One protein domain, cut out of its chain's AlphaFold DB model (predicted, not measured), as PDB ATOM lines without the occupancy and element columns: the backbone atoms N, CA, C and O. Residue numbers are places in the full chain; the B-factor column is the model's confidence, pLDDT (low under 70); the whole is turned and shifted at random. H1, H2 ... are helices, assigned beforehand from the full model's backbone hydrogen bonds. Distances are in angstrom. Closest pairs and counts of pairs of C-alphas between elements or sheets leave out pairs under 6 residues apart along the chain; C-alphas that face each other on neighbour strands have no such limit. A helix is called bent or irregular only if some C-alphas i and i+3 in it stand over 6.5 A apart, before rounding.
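Overview. This is residues 444 to 547 of the 901 residues of the protein "Component of oligomeric Golgi complex 3" of Sugiyamaella lignohabitans (UniProt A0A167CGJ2). Three long helices run lengthwise in a loose, elongated frame: H1, the bent H2 folding back past it, and the straight H3, while the last stretch folds back from the end of H3 and sets the short H4 between H2a and H3. The ends stick out as residues 496 to 502 and residues 530 to 535, of which 530 to 532 belong to H3. The printed part has 104 residues with four named helices, in the order H1, H2, H3, H4, and no named strand; its class is all helix. It is only just loose, close to compact, with a radius of gyration of the C-alphas of 15.8 A and spans of 52 by 25 by 19 A.

Along the chain. Find C-alpha 444 at (115.042, 116.360, 105.273); from there H1, residues 444 to 468, runs 34.7 A. H1 is neither bent nor irregular, but only just: C-alphas 456 and 459 are 6.5 A apart. Next comes H2, residues 474 to 495, assigned as one helix by its hydrogen bonds but bent, with C-alphas 483 and 486 7.3 A apart. Its arms are H2a, residues 474 to 483, 14.2 A, and H2b, residues 486 to 495, 14.3 A, at a steep tilt of 59 degrees. Find C-alpha 501 at (120.526, 109.037, 117.155), where H3, residues 501 to 532, begins its 46.9 A. H4, residues 543 to 547, covers 6.4 A and ends at C-alpha 547 at (102.461, 117.200, 116.198).

Arrangement. Look first at H1, which is close to but not clearly touching H2a; their closest C-alphas, of Tyr 458 and Leu 480, are 7.6 A apart. H1 and H2b are also close but not clearly touching, at a shallow tilt of 19 degrees, opposite ways, with the closest C-alphas, of Ser 446 and Leu 491, 6.6 A apart. H1 and H3 run the same way at a shallow tilt of 23 degrees, close but not clearly touching; their closest C-alphas, of Leu 447 and Leu 507, are 7.3 A apart. H2a and H3 are apart. H4 touches H3 along residues 511 to 518 alone, the closest C-alphas being those of Lys 515 and Ser 544, 5.4 A. H4 and H2a only just touch, with 3 pairs of C-alphas within 8 A; the closest, of Ile 481 and Leu 546, are 5.9 A apart. In H2a and H4 every O i to N i+4 pair is within hydrogen-bond range; in H1 17 of 21 are, in H2b 5 of 6 and in H3 25 of 28.

Size, cuts and confidence. Go to the C-alphas of His 499 and Gly 533, the two farthest apart, at 51.9 A. The printed part has no cut. The links H1 to H2 and H2 to H3 are tight, H3 to H4 is short, and no link is long. The mean pLDDT of the printed part is 79.9; look for values under 70 at residue 472 and residues 521 to 541.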
ATOM      1  N   GLN A 444     115.518 115.483 106.353       82.88
ATOM      2  CA  GLN A 444     115.042 116.360 105.273       82.88
ATOM      3  C   GLN A 444     113.640 115.978 104.793       82.88
ATOM      4  O   GLN A 444     112.798 116.853 104.640       82.88
ATOM      5  N   ILE A 445     113.380 114.680 104.608       83.94
ATOM      6  CA  ILE A 445     112.062 114.173 104.200       83.94
ATOM      7  C   ILE A 445     111.008 114.399 105.295       83.94
ATOM      8  O   ILE A 445     109.853 114.717 105.007       83.94
ATOM      9  N   SER A 446     111.386 114.203 106.559       85.12
ATOM     10  CA  SER A 446     110.464 114.350 107.687       85.12
ATOM     11  C   SER A 446     110.113 115.819 107.924       85.12
ATOM     12  O   SER A 446     108.936 116.149 108.030       85.12
ATOM     13  N   LEU A 447     111.110 116.709 107.903       85.06
ATOM     14  CA  LEU A 447     110.922 118.154 108.012       85.06
ATOM     15  C   LEU A 447     110.159 118.725 106.812       85.06
ATOM     16  O   LEU A 447     109.253 119.516 107.033       85.06
ATOM     17  N   SER A 448     110.424 118.288 105.572       85.00
ATOM     18  CA  SER A 448     109.633 118.739 104.412       85.00
ATOM     19  C   SER A 448     108.178 118.270 104.473       85.00
ATOM     20  O   SER A 448     107.293 118.940 103.953       85.00
ATOM     21  N   SER A 449     107.914 117.125 105.113       86.19
ATOM     22  CA  SER A 449     106.547 116.644 105.350       86.19
ATOM     23  C   SER A 449     105.846 117.447 106.455       86.19
ATOM     24  O   SER A 449     104.659 117.731 106.332       86.19
ATOM     25  N   LEU A 450     106.568 117.835 107.513       87.31
ATOM     26  CA  LEU A 450     106.050 118.674 108.600       87.31
ATOM     27  C   LEU A 450     105.781 120.115 108.130       87.31
ATOM     28  O   LEU A 450     104.678 120.615 108.338       87.31
ATOM     29  N   SER A 451     106.730 120.745 107.425       86.50
ATOM     30  CA  SER A 451     106.577 122.114 106.913       86.50
ATOM     31  C   SER A 451     105.464 122.213 105.868       86.50
ATOM     32  O   SER A 451     104.673 123.145 105.918       86.50
ATOM     33  N   PHE A 452     105.313 121.213 104.989       88.12
ATOM     34  CA  PHE A 452     104.179 121.135 104.059       88.12
ATOM     35  C   PHE A 452     102.826 121.124 104.793       88.12
ATOM     36  O   PHE A 452     101.895 121.825 104.399       88.12
ATOM     37  N   PHE A 453     102.706 120.380 105.897       89.62
ATOM     38  CA  PHE A 453     101.481 120.403 106.699       89.62
ATOM     39  C   PHE A 453     101.284 121.734 107.442       89.62
ATOM     40  O   PHE A 453     100.160 122.221 107.491       89.62
ATOM     41  N   GLN A 454     102.344 122.359 107.959       86.88
ATOM     42  CA  GLN A 454     102.276 123.645 108.666       86.88
ATOM     43  C   GLN A 454     101.929 124.825 107.727       86.88
ATOM     44  O   GLN A 454     100.973 125.566 107.974       86.88
ATOM     45  N   GLU A 455     102.683 124.992 106.637       83.44
ATOM     46  CA  GLU A 455     102.651 126.167 105.754       83.44
ATOM     47  C   GLU A 455     101.566 126.075 104.661       83.44
ATOM     48  O   GLU A 455     100.784 127.015 104.489       83.44
ATOM     49  N   ASP A 456     101.475 124.947 103.940       82.31
ATOM     50  CA  ASP A 456     100.566 124.783 102.786       82.31
ATOM     51  C   ASP A 456      99.164 124.258 103.166       82.31
ATOM     52  O   ASP A 456      98.204 124.454 102.409       82.31
ATOM     53  N   ILE A 457      99.028 123.587 104.320       88.44
ATOM     54  CA  ILE A 457      97.751 123.026 104.798       88.44
ATOM     55  C   ILE A 457      97.207 123.813 105.991       88.44
ATOM     56  O   ILE A 457      96.238 124.544 105.816       88.44
ATOM     57  N   TYR A 458      97.786 123.694 107.191       88.75
ATOM     58  CA  TYR A 458      97.186 124.237 108.418       88.75
ATOM     59  C   TYR A 458      96.969 125.750 108.328       88.75
ATOM     60  O   TYR A 458      95.853 126.216 108.544       88.75
ATOM     61  N   THR A 459      97.991 126.510 107.920       86.62
ATOM     62  CA  THR A 459      97.895 127.974 107.767       86.62
ATOM     63  C   THR A 459      96.801 128.391 106.771       86.62
ATOM     64  O   THR A 459      96.092 129.374 106.995       86.62
ATOM     65  N   GLN A 460      96.621 127.632 105.684       87.75
ATOM     66  CA  GLN A 460      95.646 127.938 104.633       87.75
ATOM     67  C   GLN A 460      94.222 127.483 104.992       87.75
ATOM     68  O   GLN A 460      93.265 128.214 104.735       87.75
ATOM     69  N   GLU A 461      94.056 126.310 105.615       90.75
ATOM     70  CA  GLU A 461      92.756 125.857 106.125       90.75
ATOM     71  C   GLU A 461      92.272 126.741 107.278       90.75
ATOM     72  O   GLU A 461      91.082 127.030 107.316       90.75
ATOM     73  N   VAL A 462      93.157 127.222 108.165       88.31
ATOM     74  CA  VAL A 462      92.827 128.231 109.193       88.31
ATOM     75  C   VAL A 462      92.299 129.504 108.534       88.31
ATOM     76  O   VAL A 462      91.174 129.913 108.802       88.31
ATOM     77  N   HIS A 463      93.060 130.097 107.605       87.38
ATOM     78  CA  HIS A 463      92.637 131.320 106.915       87.38
ATOM     79  C   HIS A 463      91.295 131.147 106.184       87.38
ATOM     80  O   HIS A 463      90.455 132.050 106.192       87.38
ATOM     81  N   LEU A 464      91.066 129.982 105.570       89.75
ATOM     82  CA  LEU A 464      89.804 129.683 104.902       89.75
ATOM     83  C   LEU A 464      88.661 129.420 105.896       89.75
ATOM     84  O   LEU A 464      87.537 129.842 105.643       89.75
ATOM     85  N   PHE A 465      88.919 128.760 107.026       90.19
ATOM     86  CA  PHE A 465      87.918 128.515 108.063       90.19
ATOM     87  C   PHE A 465      87.433 129.833 108.681       90.19
ATOM     88  O   PHE A 465      86.226 130.075 108.723       90.19
ATOM     89  N   ASP A 466      88.357 130.741 109.009       87.94
ATOM     90  CA  ASP A 466      88.074 132.109 109.463       87.94
ATOM     91  C   ASP A 466      87.276 132.915 108.425       87.94
ATOM     92  O   ASP A 466      86.486 133.790 108.786       87.94
ATOM     93  N   ALA A 467      87.426 132.627 107.130       88.44
ATOM     94  CA  ALA A 467      86.642 133.265 106.073       88.44
ATOM     95  C   ALA A 467      85.186 132.752 105.988       88.44
ATOM     96  O   ALA A 467      84.339 133.460 105.442       88.44
ATOM     97  N   PHE A 468      84.876 131.573 106.545       88.38
ATOM     98  CA  PHE A 468      83.549 130.931 106.504       88.38
ATOM     99  C   PHE A 468      82.798 130.912 107.848       88.38
ATOM    100  O   PHE A 468      81.567 130.943 107.848       88.38
ATOM    101  N   PHE A 469      83.494 130.843 108.983       88.50
ATOM    102  CA  PHE A 469      82.903 130.586 110.304       88.50
ATOM    103  C   PHE A 469      83.448 131.544 111.386       88.50
ATOM    104  O   PHE A 469      84.238 132.444 111.099       88.50
ATOM    105  N   THR A 470      82.943 131.409 112.620       77.38
ATOM    106  CA  THR A 470      83.306 132.227 113.805       77.38
ATOM    107  C   THR A 470      83.250 131.423 115.121       77.38
ATOM    108  O   THR A 470      83.041 131.981 116.198       77.38
ATOM    109  N   CYS A 471      83.358 130.091 115.047       71.12
ATOM    110  CA  CYS A 471      83.086 129.184 116.168       71.12
ATOM    111  C   CYS A 471      84.338 128.750 116.947       71.12
ATOM    112  O   CYS A 471      85.467 129.044 116.566       71.12
ATOM    113  N   SER A 472      84.142 128.025 118.052       64.94
ATOM    114  CA  SER A 472      85.232 127.456 118.851       64.94
ATOM    115  C   SER A 472      86.142 126.536 118.026       64.94
ATOM    116  O   SER A 472      85.685 125.750 117.194       64.94
ATOM    117  N   LEU A 473      87.449 126.643 118.286       72.50
ATOM    118  CA  LEU A 473      88.509 125.948 117.551       72.50
ATOM    119  C   LEU A 473      88.481 124.427 117.721       72.50
ATOM    120  O   LEU A 473      88.879 123.713 116.811       72.50
ATOM    121  N   ASP A 474      88.002 123.928 118.856       79.88
ATOM    122  CA  ASP A 474      88.193 122.546 119.303       79.88
ATOM    123  C   ASP A 474      87.717 121.508 118.266       79.88
ATOM    124  O   ASP A 474      88.386 120.504 118.024       79.88
ATOM    125  N   VAL A 475      86.582 121.751 117.597       85.38
ATOM    126  CA  VAL A 475      86.040 120.845 116.562       85.38
ATOM    127  C   VAL A 475      86.899 120.870 115.288       85.38
ATOM    128  O   VAL A 475      87.039 119.854 114.609       85.38
ATOM    129  N   PHE A 476      87.513 122.015 114.983       87.94
ATOM    130  CA  PHE A 476      88.420 122.199 113.851       87.94
ATOM    131  C   PHE A 476      89.817 121.621 114.128       87.94
ATOM    132  O   PHE A 476      90.351 120.924 113.268       87.94
ATOM    133  N   GLU A 477      90.378 121.808 115.330       86.94
ATOM    134  CA  GLU A 477      91.642 121.170 115.738       86.94
ATOM    135  C   GLU A 477      91.521 119.637 115.676       86.94
ATOM    136  O   GLU A 477      92.381 118.977 115.092       86.94
ATOM    137  N   ASN A 478      90.406 119.063 116.152       88.25
ATOM    138  CA  ASN A 478      90.128 117.630 115.995       88.25
ATOM    139  C   ASN A 478      90.056 117.200 114.518       88.25
ATOM    140  O   ASN A 478      90.619 116.167 114.162       88.25
ATOM    141  N   TRP A 479      89.429 117.988 113.634       91.19
ATOM    142  CA  TRP A 479      89.417 117.693 112.194       91.19
ATOM    143  C   TRP A 479      90.810 117.777 111.545       91.19
ATOM    144  O   TRP A 479      91.101 116.998 110.636       91.19
ATOM    145  N   LEU A 480      91.692 118.664 112.017       90.38
ATOM    146  CA  LEU A 480      93.078 118.730 111.549       90.38
ATOM    147  C   LEU A 480      93.896 117.505 111.985       90.38
ATOM    148  O   LEU A 480      94.641 116.979 111.162       90.38
ATOM    149  N   ILE A 481      93.703 116.988 113.207       88.69
ATOM    150  CA  ILE A 481      94.277 115.695 113.649       88.69
ATOM    151  C   ILE A 481      93.794 114.556 112.734       88.69
ATOM    152  O   ILE A 481      94.570 113.702 112.304       88.69
ATOM    153  N   ASP A 482      92.510 114.582 112.385       90.00
ATOM    154  CA  ASP A 482      91.872 113.659 111.447       90.00
ATOM    155  C   ASP A 482      92.427 113.793 110.009       90.00
ATOM    156  O   ASP A 482      92.338 112.856 109.213       90.00
ATOM    157  N   LEU A 483      92.971 114.954 109.636       90.88
ATOM    158  CA  LEU A 483      93.564 115.231 108.323       90.88
ATOM    159  C   LEU A 483      95.051 114.840 108.259       90.88
ATOM    160  O   LEU A 483      95.543 114.484 107.186       90.88
ATOM    161  N   SER A 484      95.759 114.872 109.391       89.88
ATOM    162  CA  SER A 484      97.175 114.511 109.524       89.88
ATOM    163  C   SER A 484      97.432 113.027 109.825       89.88
ATOM    164  O   SER A 484      98.589 112.606 109.824       89.88
ATOM    165  N   GLU A 485      96.394 112.193 109.951       89.75
ATOM    166  CA  GLU A 485      96.521 110.725 110.022       89.75
ATOM    167  C   GLU A 485      97.509 110.137 108.975       89.75
ATOM    168  O   GLU A 485      98.401 109.379 109.373       89.75
ATOM    169  N   PRO A 486      97.484 110.520 107.674       89.12
ATOM    170  CA  PRO A 486      98.439 110.012 106.683       89.12
ATOM    171  C   PRO A 486      99.886 110.474 106.918       89.12
ATOM    172  O   PRO A 486     100.819 109.746 106.572       89.12
ATOM    173  N   LEU A 487     100.087 111.660 107.511       89.25
ATOM    174  CA  LEU A 487     101.407 112.171 107.897       89.25
ATOM    175  C   LEU A 487     101.972 111.339 109.046       89.25
ATOM    176  O   LEU A 487     103.079 110.812 108.920       89.25
ATOM    177  N   TYR A 488     101.202 111.170 110.128       89.25
ATOM    178  CA  TYR A 488     101.602 110.346 111.272       89.25
ATOM    179  C   TYR A 488     101.997 108.945 110.811       89.25
ATOM    180  O   TYR A 488     103.036 108.422 111.205       89.25
ATOM    181  N   ASP A 489     101.198 108.350 109.925       88.06
ATOM    182  CA  ASP A 489     101.422 106.990 109.461       88.06
ATOM    183  C   ASP A 489     102.546 106.871 108.413       88.06
ATOM    184  O   ASP A 489     103.064 105.774 108.205       88.06
ATOM    185  N   ASN A 490     102.974 107.964 107.769       86.31
ATOM    186  CA  ASN A 490     104.194 108.007 106.951       86.31
ATOM    187  C   ASN A 490     105.438 108.158 107.843       86.31
ATOM    188  O   ASN A 490     106.366 107.351 107.752       86.31
ATOM    189  N   LEU A 491     105.423 109.136 108.757       86.75
ATOM    190  CA  LEU A 491     106.525 109.420 109.678       86.75
ATOM    191  C   LEU A 491     106.802 108.231 110.605       86.75
ATOM    192  O   LEU A 491     107.937 107.767 110.661       86.75
ATOM    193  N   ARG A 492     105.778 107.644 111.239       87.88
ATOM    194  CA  ARG A 492     105.898 106.456 112.110       87.88
ATOM    195  C   ARG A 492     106.619 105.294 111.424       87.88
ATOM    196  O   ARG A 492     107.546 104.713 111.988       87.88
ATOM    197  N   LYS A 493     106.267 104.996 110.166       85.69
ATOM    198  CA  LYS A 493     106.908 103.937 109.358       85.69
ATOM    199  C   LYS A 493     108.385 104.222 109.052       85.69
ATOM    200  O   LYS A 493     109.125 103.279 108.774       85.69
ATOM    201  N   ARG A 494     108.817 105.487 109.105       82.81
ATOM    202  CA  ARG A 494     110.222 105.901 108.973       82.81
ATOM    203  C   ARG A 494     110.937 105.904 110.326       82.81
ATOM    204  O   ARG A 494     111.995 105.301 110.419       82.81
ATOM    205  N   ILE A 495     110.339 106.474 111.374       86.88
ATOM    206  CA  ILE A 495     110.890 106.552 112.743       86.88
ATOM    207  C   ILE A 495     111.258 105.156 113.275       86.88
ATOM    208  O   ILE A 495     112.378 104.941 113.730       86.88
ATOM    209  N   ILE A 496     110.370 104.166 113.118       86.12
ATOM    210  CA  ILE A 496     110.625 102.760 113.507       86.12
ATOM    211  C   ILE A 496     111.842 102.165 112.769       86.12
ATOM    212  O   ILE A 496     112.532 101.294 113.301       86.12
ATOM    213  N   ARG A 497     112.122 102.632 111.546       84.25
ATOM    214  CA  ARG A 497     113.255 102.203 110.712       84.25
ATOM    215  C   ARG A 497     114.501 103.065 110.890       84.25
ATOM    216  O   ARG A 497     115.553 102.682 110.385       84.25
ATOM    217  N   GLU A 498     114.418 104.194 111.588       82.50
ATOM    218  CA  GLU A 498     115.562 105.075 111.787       82.50
ATOM    219  C   GLU A 498     116.509 104.486 112.837       82.50
ATOM    220  O   GLU A 498     116.079 103.901 113.840       82.50
ATOM    221  N   HIS A 499     117.810 104.582 112.566       82.94
ATOM    222  CA  HIS A 499     118.861 103.944 113.359       82.94
ATOM    223  C   HIS A 499     119.838 104.954 113.963       82.94
ATOM    224  O   HIS A 499     120.441 104.640 114.994       82.94
ATOM    225  N   ASN A 500     119.996 106.130 113.352       85.31
ATOM    226  CA  ASN A 500     120.901 107.167 113.816       85.31
ATOM    227  C   ASN A 500     120.251 107.996 114.935       85.31
ATOM    228  O   ASN A 500     119.117 108.452 114.796       85.31
ATOM    229  N   ILE A 501     120.982 108.212 116.029       85.31
ATOM    230  CA  ILE A 501     120.526 109.037 117.155       85.31
ATOM    231  C   ILE A 501     120.475 110.507 116.727       85.31
ATOM    232  O   ILE A 501     119.480 111.175 116.982       85.31
ATOM    233  N   ASP A 502     121.471 110.984 115.977       85.25
ATOM    234  CA  ASP A 502     121.585 112.380 115.536       85.25
ATOM    235  C   ASP A 502     120.367 112.815 114.699       85.25
ATOM    236  O   ASP A 502     119.816 113.894 114.908       85.25
ATOM    237  N   ASN A 503     119.902 111.930 113.809       87.44
ATOM    238  CA  ASN A 503     118.709 112.129 112.981       87.44
ATOM    239  C   ASN A 503     117.423 112.253 113.822       87.44
ATOM    240  O   ASN A 503     116.498 112.971 113.445       87.44
ATOM    241  N   LEU A 504     117.344 111.526 114.941       86.00
ATOM    242  CA  LEU A 504     116.210 111.590 115.863       86.00
ATOM    243  C   LEU A 504     116.297 112.845 116.739       86.00
ATOM    244  O   LEU A 504     115.275 113.491 116.945       86.00
ATOM    245  N   CYS A 505     117.493 113.241 117.186       85.62
ATOM    246  CA  CYS A 505     117.717 114.487 117.921       85.62
ATOM    247  C   CYS A 505     117.338 115.727 117.089       85.62
ATOM    248  O   CYS A 505     116.580 116.561 117.574       85.62
ATOM    249  N   GLU A 506     117.794 115.828 115.832       87.81
ATOM    250  CA  GLU A 506     117.490 116.960 114.931       87.81
ATOM    251  C   GLU A 506     115.986 117.075 114.616       87.81
ATOM    252  O   GLU A 506     115.441 118.173 114.514       87.81
ATOM    253  N   LEU A 507     115.288 115.941 114.501       87.06
ATOM    254  CA  LEU A 507     113.836 115.920 114.322       87.06
ATOM    255  C   LEU A 507     113.115 116.284 115.636       87.06
ATOM    256  O   LEU A 507     112.164 117.063 115.615       87.06
ATOM    257  N   THR A 508     113.591 115.789 116.784       87.25
ATOM    258  CA  THR A 508     113.006 116.095 118.104       87.25
ATOM    259  C   THR A 508     113.112 117.581 118.437       87.25
ATOM    260  O   THR A 508     112.113 118.164 118.844       87.25
ATOM    261  N   SER A 509     114.266 118.221 118.214       86.56
ATOM    262  CA  SER A 509     114.429 119.657 118.484       86.56
ATOM    263  C   SER A 509     113.538 120.525 117.591       86.56
ATOM    264  O   SER A 509     112.962 121.497 118.069       86.56
ATOM    265  N   ARG A 510     113.333 120.141 116.322       86.12
ATOM    266  CA  ARG A 510     112.390 120.821 115.413       86.12
ATOM    267  C   ARG A 510     110.922 120.600 115.781       86.12
ATOM    268  O   ARG A 510     110.119 121.499 115.586       86.12
ATOM    269  N   LEU A 511     110.562 119.447 116.346       85.00
ATOM    270  CA  LEU A 511     109.226 119.250 116.924       85.00
ATOM    271  C   LEU A 511     109.036 119.986 118.258       85.00
ATOM    272  O   LEU A 511     107.900 120.275 118.628       85.00
ATOM    273  N   LEU A 512     110.125 120.284 118.972       85.00
ATOM    274  CA  LEU A 512     110.096 121.044 120.216       85.00
ATOM    275  C   LEU A 512     110.020 122.559 119.967       85.00
ATOM    276  O   LEU A 512     109.261 123.222 120.667       85.00
ATOM    277  N   SER A 513     110.686 123.100 118.934       84.12
ATOM    278  CA  SER A 513     110.593 124.536 118.604       84.12
ATOM    279  C   SER A 513     109.164 124.976 118.268       84.12
ATOM    280  O   SER A 513     108.781 126.096 118.585       84.12
ATOM    281  N   TYR A 514     108.319 124.076 117.751       82.19
ATOM    282  CA  TYR A 514     106.889 124.346 117.560       82.19
ATOM    283  C   TYR A 514     106.110 124.631 118.860       82.19
ATOM    284  O   TYR A 514     105.044 125.238 118.792       82.19
ATOM    285  N   LYS A 515     106.616 124.235 120.039       75.81
ATOM    286  CA  LYS A 515     106.053 124.655 121.339       75.81
ATOM    287  C   LYS A 515     106.419 126.102 121.648       75.81
ATOM    288  O   LYS A 515     105.544 126.896 121.972       75.81
ATOM    289  N   GLU A 516     107.689 126.450 121.461       75.44
ATOM    290  CA  GLU A 516     108.199 127.811 121.649       75.44
ATOM    291  C   GLU A 516     107.531 128.805 120.679       75.44
ATOM    292  O   GLU A 516     107.207 129.926 121.070       75.44
ATOM    293  N   GLU A 517     107.282 128.392 119.431       75.00
ATOM    294  CA  GLU A 517     106.544 129.160 118.418       75.00
ATOM    295  C   GLU A 517     105.067 129.369 118.817       75.00
ATOM    296  O   GLU A 517     104.590 130.508 118.811       75.00
ATOM    297  N   ASP A 518     104.346 128.306 119.209       73.81
ATOM    298  CA  ASP A 518     102.949 128.392 119.673       73.81
ATOM    299  C   ASP A 518     102.813 129.316 120.908       73.81
ATOM    300  O   ASP A 518     101.892 130.138 120.971       73.81
ATOM    301  N   GLU A 519     103.730 129.221 121.880       72.94
ATOM    302  CA  GLU A 519     103.738 130.049 123.097       72.94
ATOM    303  C   GLU A 519     104.001 131.532 122.781       72.94
ATOM    304  O   GLU A 519     103.211 132.399 123.173       72.94
ATOM    305  N   GLN A 520     105.041 131.834 121.993       72.44
ATOM    306  CA  GLN A 520     105.360 133.204 121.566       72.44
ATOM    307  C   GLN A 520     104.211 133.857 120.787       72.44
ATOM    308  O   GLN A 520     103.950 135.055 120.941       72.44
ATOM    309  N   HIS A 521     103.508 133.093 119.947       68.94
ATOM    310  CA  HIS A 521     102.338 133.595 119.233       68.94
ATOM    311  C   HIS A 521     101.134 133.833 120.154       68.94
ATOM    312  O   HIS A 521     100.410 134.815 119.958       68.94
ATOM    313  N   MET A 522     100.941 133.006 121.185       67.88
ATOM    314  CA  MET A 522      99.863 133.193 122.159       67.88
ATOM    315  C   MET A 522     100.032 134.496 122.957       67.88
ATOM    316  O   MET A 522      99.071 135.259 123.081       67.88
ATOM    317  N   GLU A 523     101.249 134.806 123.418       69.38
ATOM    318  CA  GLU A 523     101.550 136.076 124.099       69.38
ATOM    319  C   GLU A 523     101.298 137.296 123.196       69.38
ATOM    320  O   GLU A 523     100.661 138.272 123.606       69.38
ATOM    321  N   GLN A 524     101.751 137.235 121.939       68.81
ATOM    322  CA  GLN A 524     101.556 138.309 120.958       68.81
ATOM    323  C   GLN A 524     100.071 138.540 120.641       68.81
ATOM    324  O   GLN A 524      99.625 139.689 120.564       68.81
ATOM    325  N   SER A 525      99.293 137.464 120.496       64.44
ATOM    326  CA  SER A 525      97.852 137.528 120.231       64.44
ATOM    327  C   SER A 525      97.081 138.115 121.423       64.44
ATOM    328  O   SER A 525      96.266 139.027 121.250       64.44
ATOM    329  N   ALA A 526      97.415 137.698 122.651       67.31
ATOM    330  CA  ALA A 526      96.841 138.261 123.875       67.31
ATOM    331  C   ALA A 526      97.128 139.771 124.014       67.31
ATOM    332  O   ALA A 526      96.225 140.553 124.334       67.31
ATOM    333  N   LEU A 527      98.355 140.206 123.705       67.50
ATOM    334  CA  LEU A 527      98.737 141.620 123.715       67.50
ATOM    335  C   LEU A 527      98.001 142.436 122.633       67.50
ATOM    336  O   LEU A 527      97.605 143.579 122.882       67.50
ATOM    337  N   PHE A 528      97.773 141.864 121.447       63.31
ATOM    338  CA  PHE A 528      97.012 142.515 120.375       63.31
ATOM    339  C   PHE A 528      95.524 142.676 120.726       63.31
ATOM    340  O   PHE A 528      94.954 143.754 120.527       63.31
ATOM    341  N   ALA A 529      94.907 141.646 121.315       62.38
ATOM    342  CA  ALA A 529      93.530 141.707 121.804       62.38
ATOM    343  C   ALA A 529      93.365 142.789 122.889       62.38
ATOM    344  O   ALA A 529      92.473 143.638 122.795       62.38
ATOM    345  N   ALA A 530      94.282 142.825 123.865       63.94
ATOM    346  CA  ALA A 530      94.281 143.801 124.957       63.94
ATOM    347  C   ALA A 530      94.499 145.260 124.503       63.94
ATOM    348  O   ALA A 530      94.055 146.184 125.182       63.94
ATOM    349  N   THR A 531      95.173 145.485 123.370       64.81
ATOM    350  CA  THR A 531      95.463 146.835 122.846       64.81
ATOM    351  C   THR A 531      94.449 147.338 121.822       64.81
ATOM    352  O   THR A 531      94.260 148.550 121.715       64.81
ATOM    353  N   THR A 532      93.782 146.442 121.091       57.91
ATOM    354  CA  THR A 532      92.874 146.815 119.990       57.91
ATOM    355  C   THR A 532      91.399 146.806 120.406       57.91
ATOM    356  O   THR A 532      90.588 147.476 119.770       57.91
ATOM    357  N   GLY A 533      91.027 146.065 121.462       48.59
ATOM    358  CA  GLY A 533      89.634 145.950 121.922       48.59
ATOM    359  C   GLY A 533      88.683 145.347 120.876       48.59
ATOM    360  O   GLY A 533      87.482 145.603 120.913       48.59
ATOM    361  N   GLY A 534      89.234 144.613 119.904       45.97
ATOM    362  CA  GLY A 534      88.541 144.167 118.700       45.97
ATOM    363  C   GLY A 534      87.955 142.763 118.823       45.97
ATOM    364  O   GLY A 534      88.610 141.846 119.309       45.97
ATOM    365  N   THR A 535      86.735 142.590 118.320       46.72
ATOM    366  CA  THR A 535      85.941 141.351 118.395       46.72
ATOM    367  C   THR A 535      86.401 140.231 117.447       46.72
ATOM    368  O   THR A 535      85.751 139.193 117.375       46.72
ATOM    369  N   GLU A 536      87.494 140.425 116.706       48.88
ATOM    370  CA  GLU A 536      88.045 139.454 115.753       48.88
ATOM    371  C   GLU A 536      89.329 138.823 116.307       48.88
ATOM    372  O   GLU A 536      90.446 139.177 115.925       48.88
ATOM    373  N   VAL A 537      89.162 137.857 117.214       52.12
ATOM    374  CA  VAL A 537      90.228 136.899 117.523       52.12
ATOM    375  C   VAL A 537      90.388 136.008 116.294       52.12
ATOM    376  O   VAL A 537      89.567 135.122 116.071       52.12
ATOM    377  N   LYS A 538      91.426 136.254 115.487       58.16
ATOM    378  CA  LYS A 538      91.835 135.303 114.444       58.16
ATOM    379  C   LYS A 538      92.113 133.960 115.095       58.16
ATOM    380  O   LYS A 538      92.827 133.906 116.100       58.16
ATOM    381  N   HIS A 539      91.552 132.893 114.545       61.62
ATOM    382  CA  HIS A 539      91.718 131.584 115.147       61.62
ATOM    383  C   HIS A 539      93.151 131.105 114.885       61.62
ATOM    384  O   HIS A 539      93.617 131.090 113.749       61.62
ATOM    385  N   GLN A 540      93.875 130.739 115.943       65.25
ATOM    386  CA  GLN A 540      95.234 130.216 115.835       65.25
ATOM    387  C   GLN A 540      95.293 128.827 116.468       65.25
ATOM    388  O   GLN A 540      94.996 128.650 117.649       65.25
ATOM    389  N   VAL A 541      95.624 127.849 115.630       69.12
ATOM    390  CA  VAL A 541      95.711 126.425 115.967       69.12
ATOM    391  C   VAL A 541      97.031 126.138 116.671       69.12
ATOM    392  O   VAL A 541      98.064 126.678 116.280       69.12
ATOM    393  N   ARG A 542      97.007 125.254 117.672       74.19
ATOM    394  CA  ARG A 542      98.217 124.810 118.381       74.19
ATOM    395  C   ARG A 542      98.970 123.769 117.556       74.19
ATOM    396  O   ARG A 542      98.649 122.577 117.590       74.19
ATOM    397  N   THR A 543      99.984 124.217 116.823       76.12
ATOM    398  CA  THR A 543     100.848 123.384 115.972       76.12
ATOM    399  C   THR A 543     101.488 122.248 116.771       76.12
ATOM    400  O   THR A 543     101.519 121.098 116.325       76.12
ATOM    401  N   SER A 544     101.909 122.531 118.007       77.12
ATOM    402  CA  SER A 544     102.422 121.526 118.932       77.12
ATOM    403  C   SER A 544     101.392 120.455 119.279       77.12
ATOM    404  O   SER A 544     101.796 119.312 119.487       77.12
ATOM    405  N   HIS A 545     100.101 120.780 119.404       82.12
ATOM    406  CA  HIS A 545      99.100 119.767 119.743       82.12
ATOM    407  C   HIS A 545      98.907 118.798 118.572       82.12
ATOM    408  O   HIS A 545      98.883 117.584 118.774       82.12
ATOM    409  N   LEU A 546      98.896 119.326 117.342       84.00
ATOM    410  CA  LEU A 546      98.829 118.521 116.120       84.00
ATOM    411  C   LEU A 546     100.066 117.635 115.911       84.00
ATOM    412  O   LEU A 546      99.943 116.554 115.348       84.00
ATOM    413  N   PHE A 547     101.260 118.035 116.352       87.00
ATOM    414  CA  PHE A 547     102.461 117.200 116.198       87.00
ATOM    415  C   PHE A 547     102.849 116.380 117.442       87.00
ATOM    416  O   PHE A 547     103.744 115.536 117.350       87.00
TER     417      PHE A 547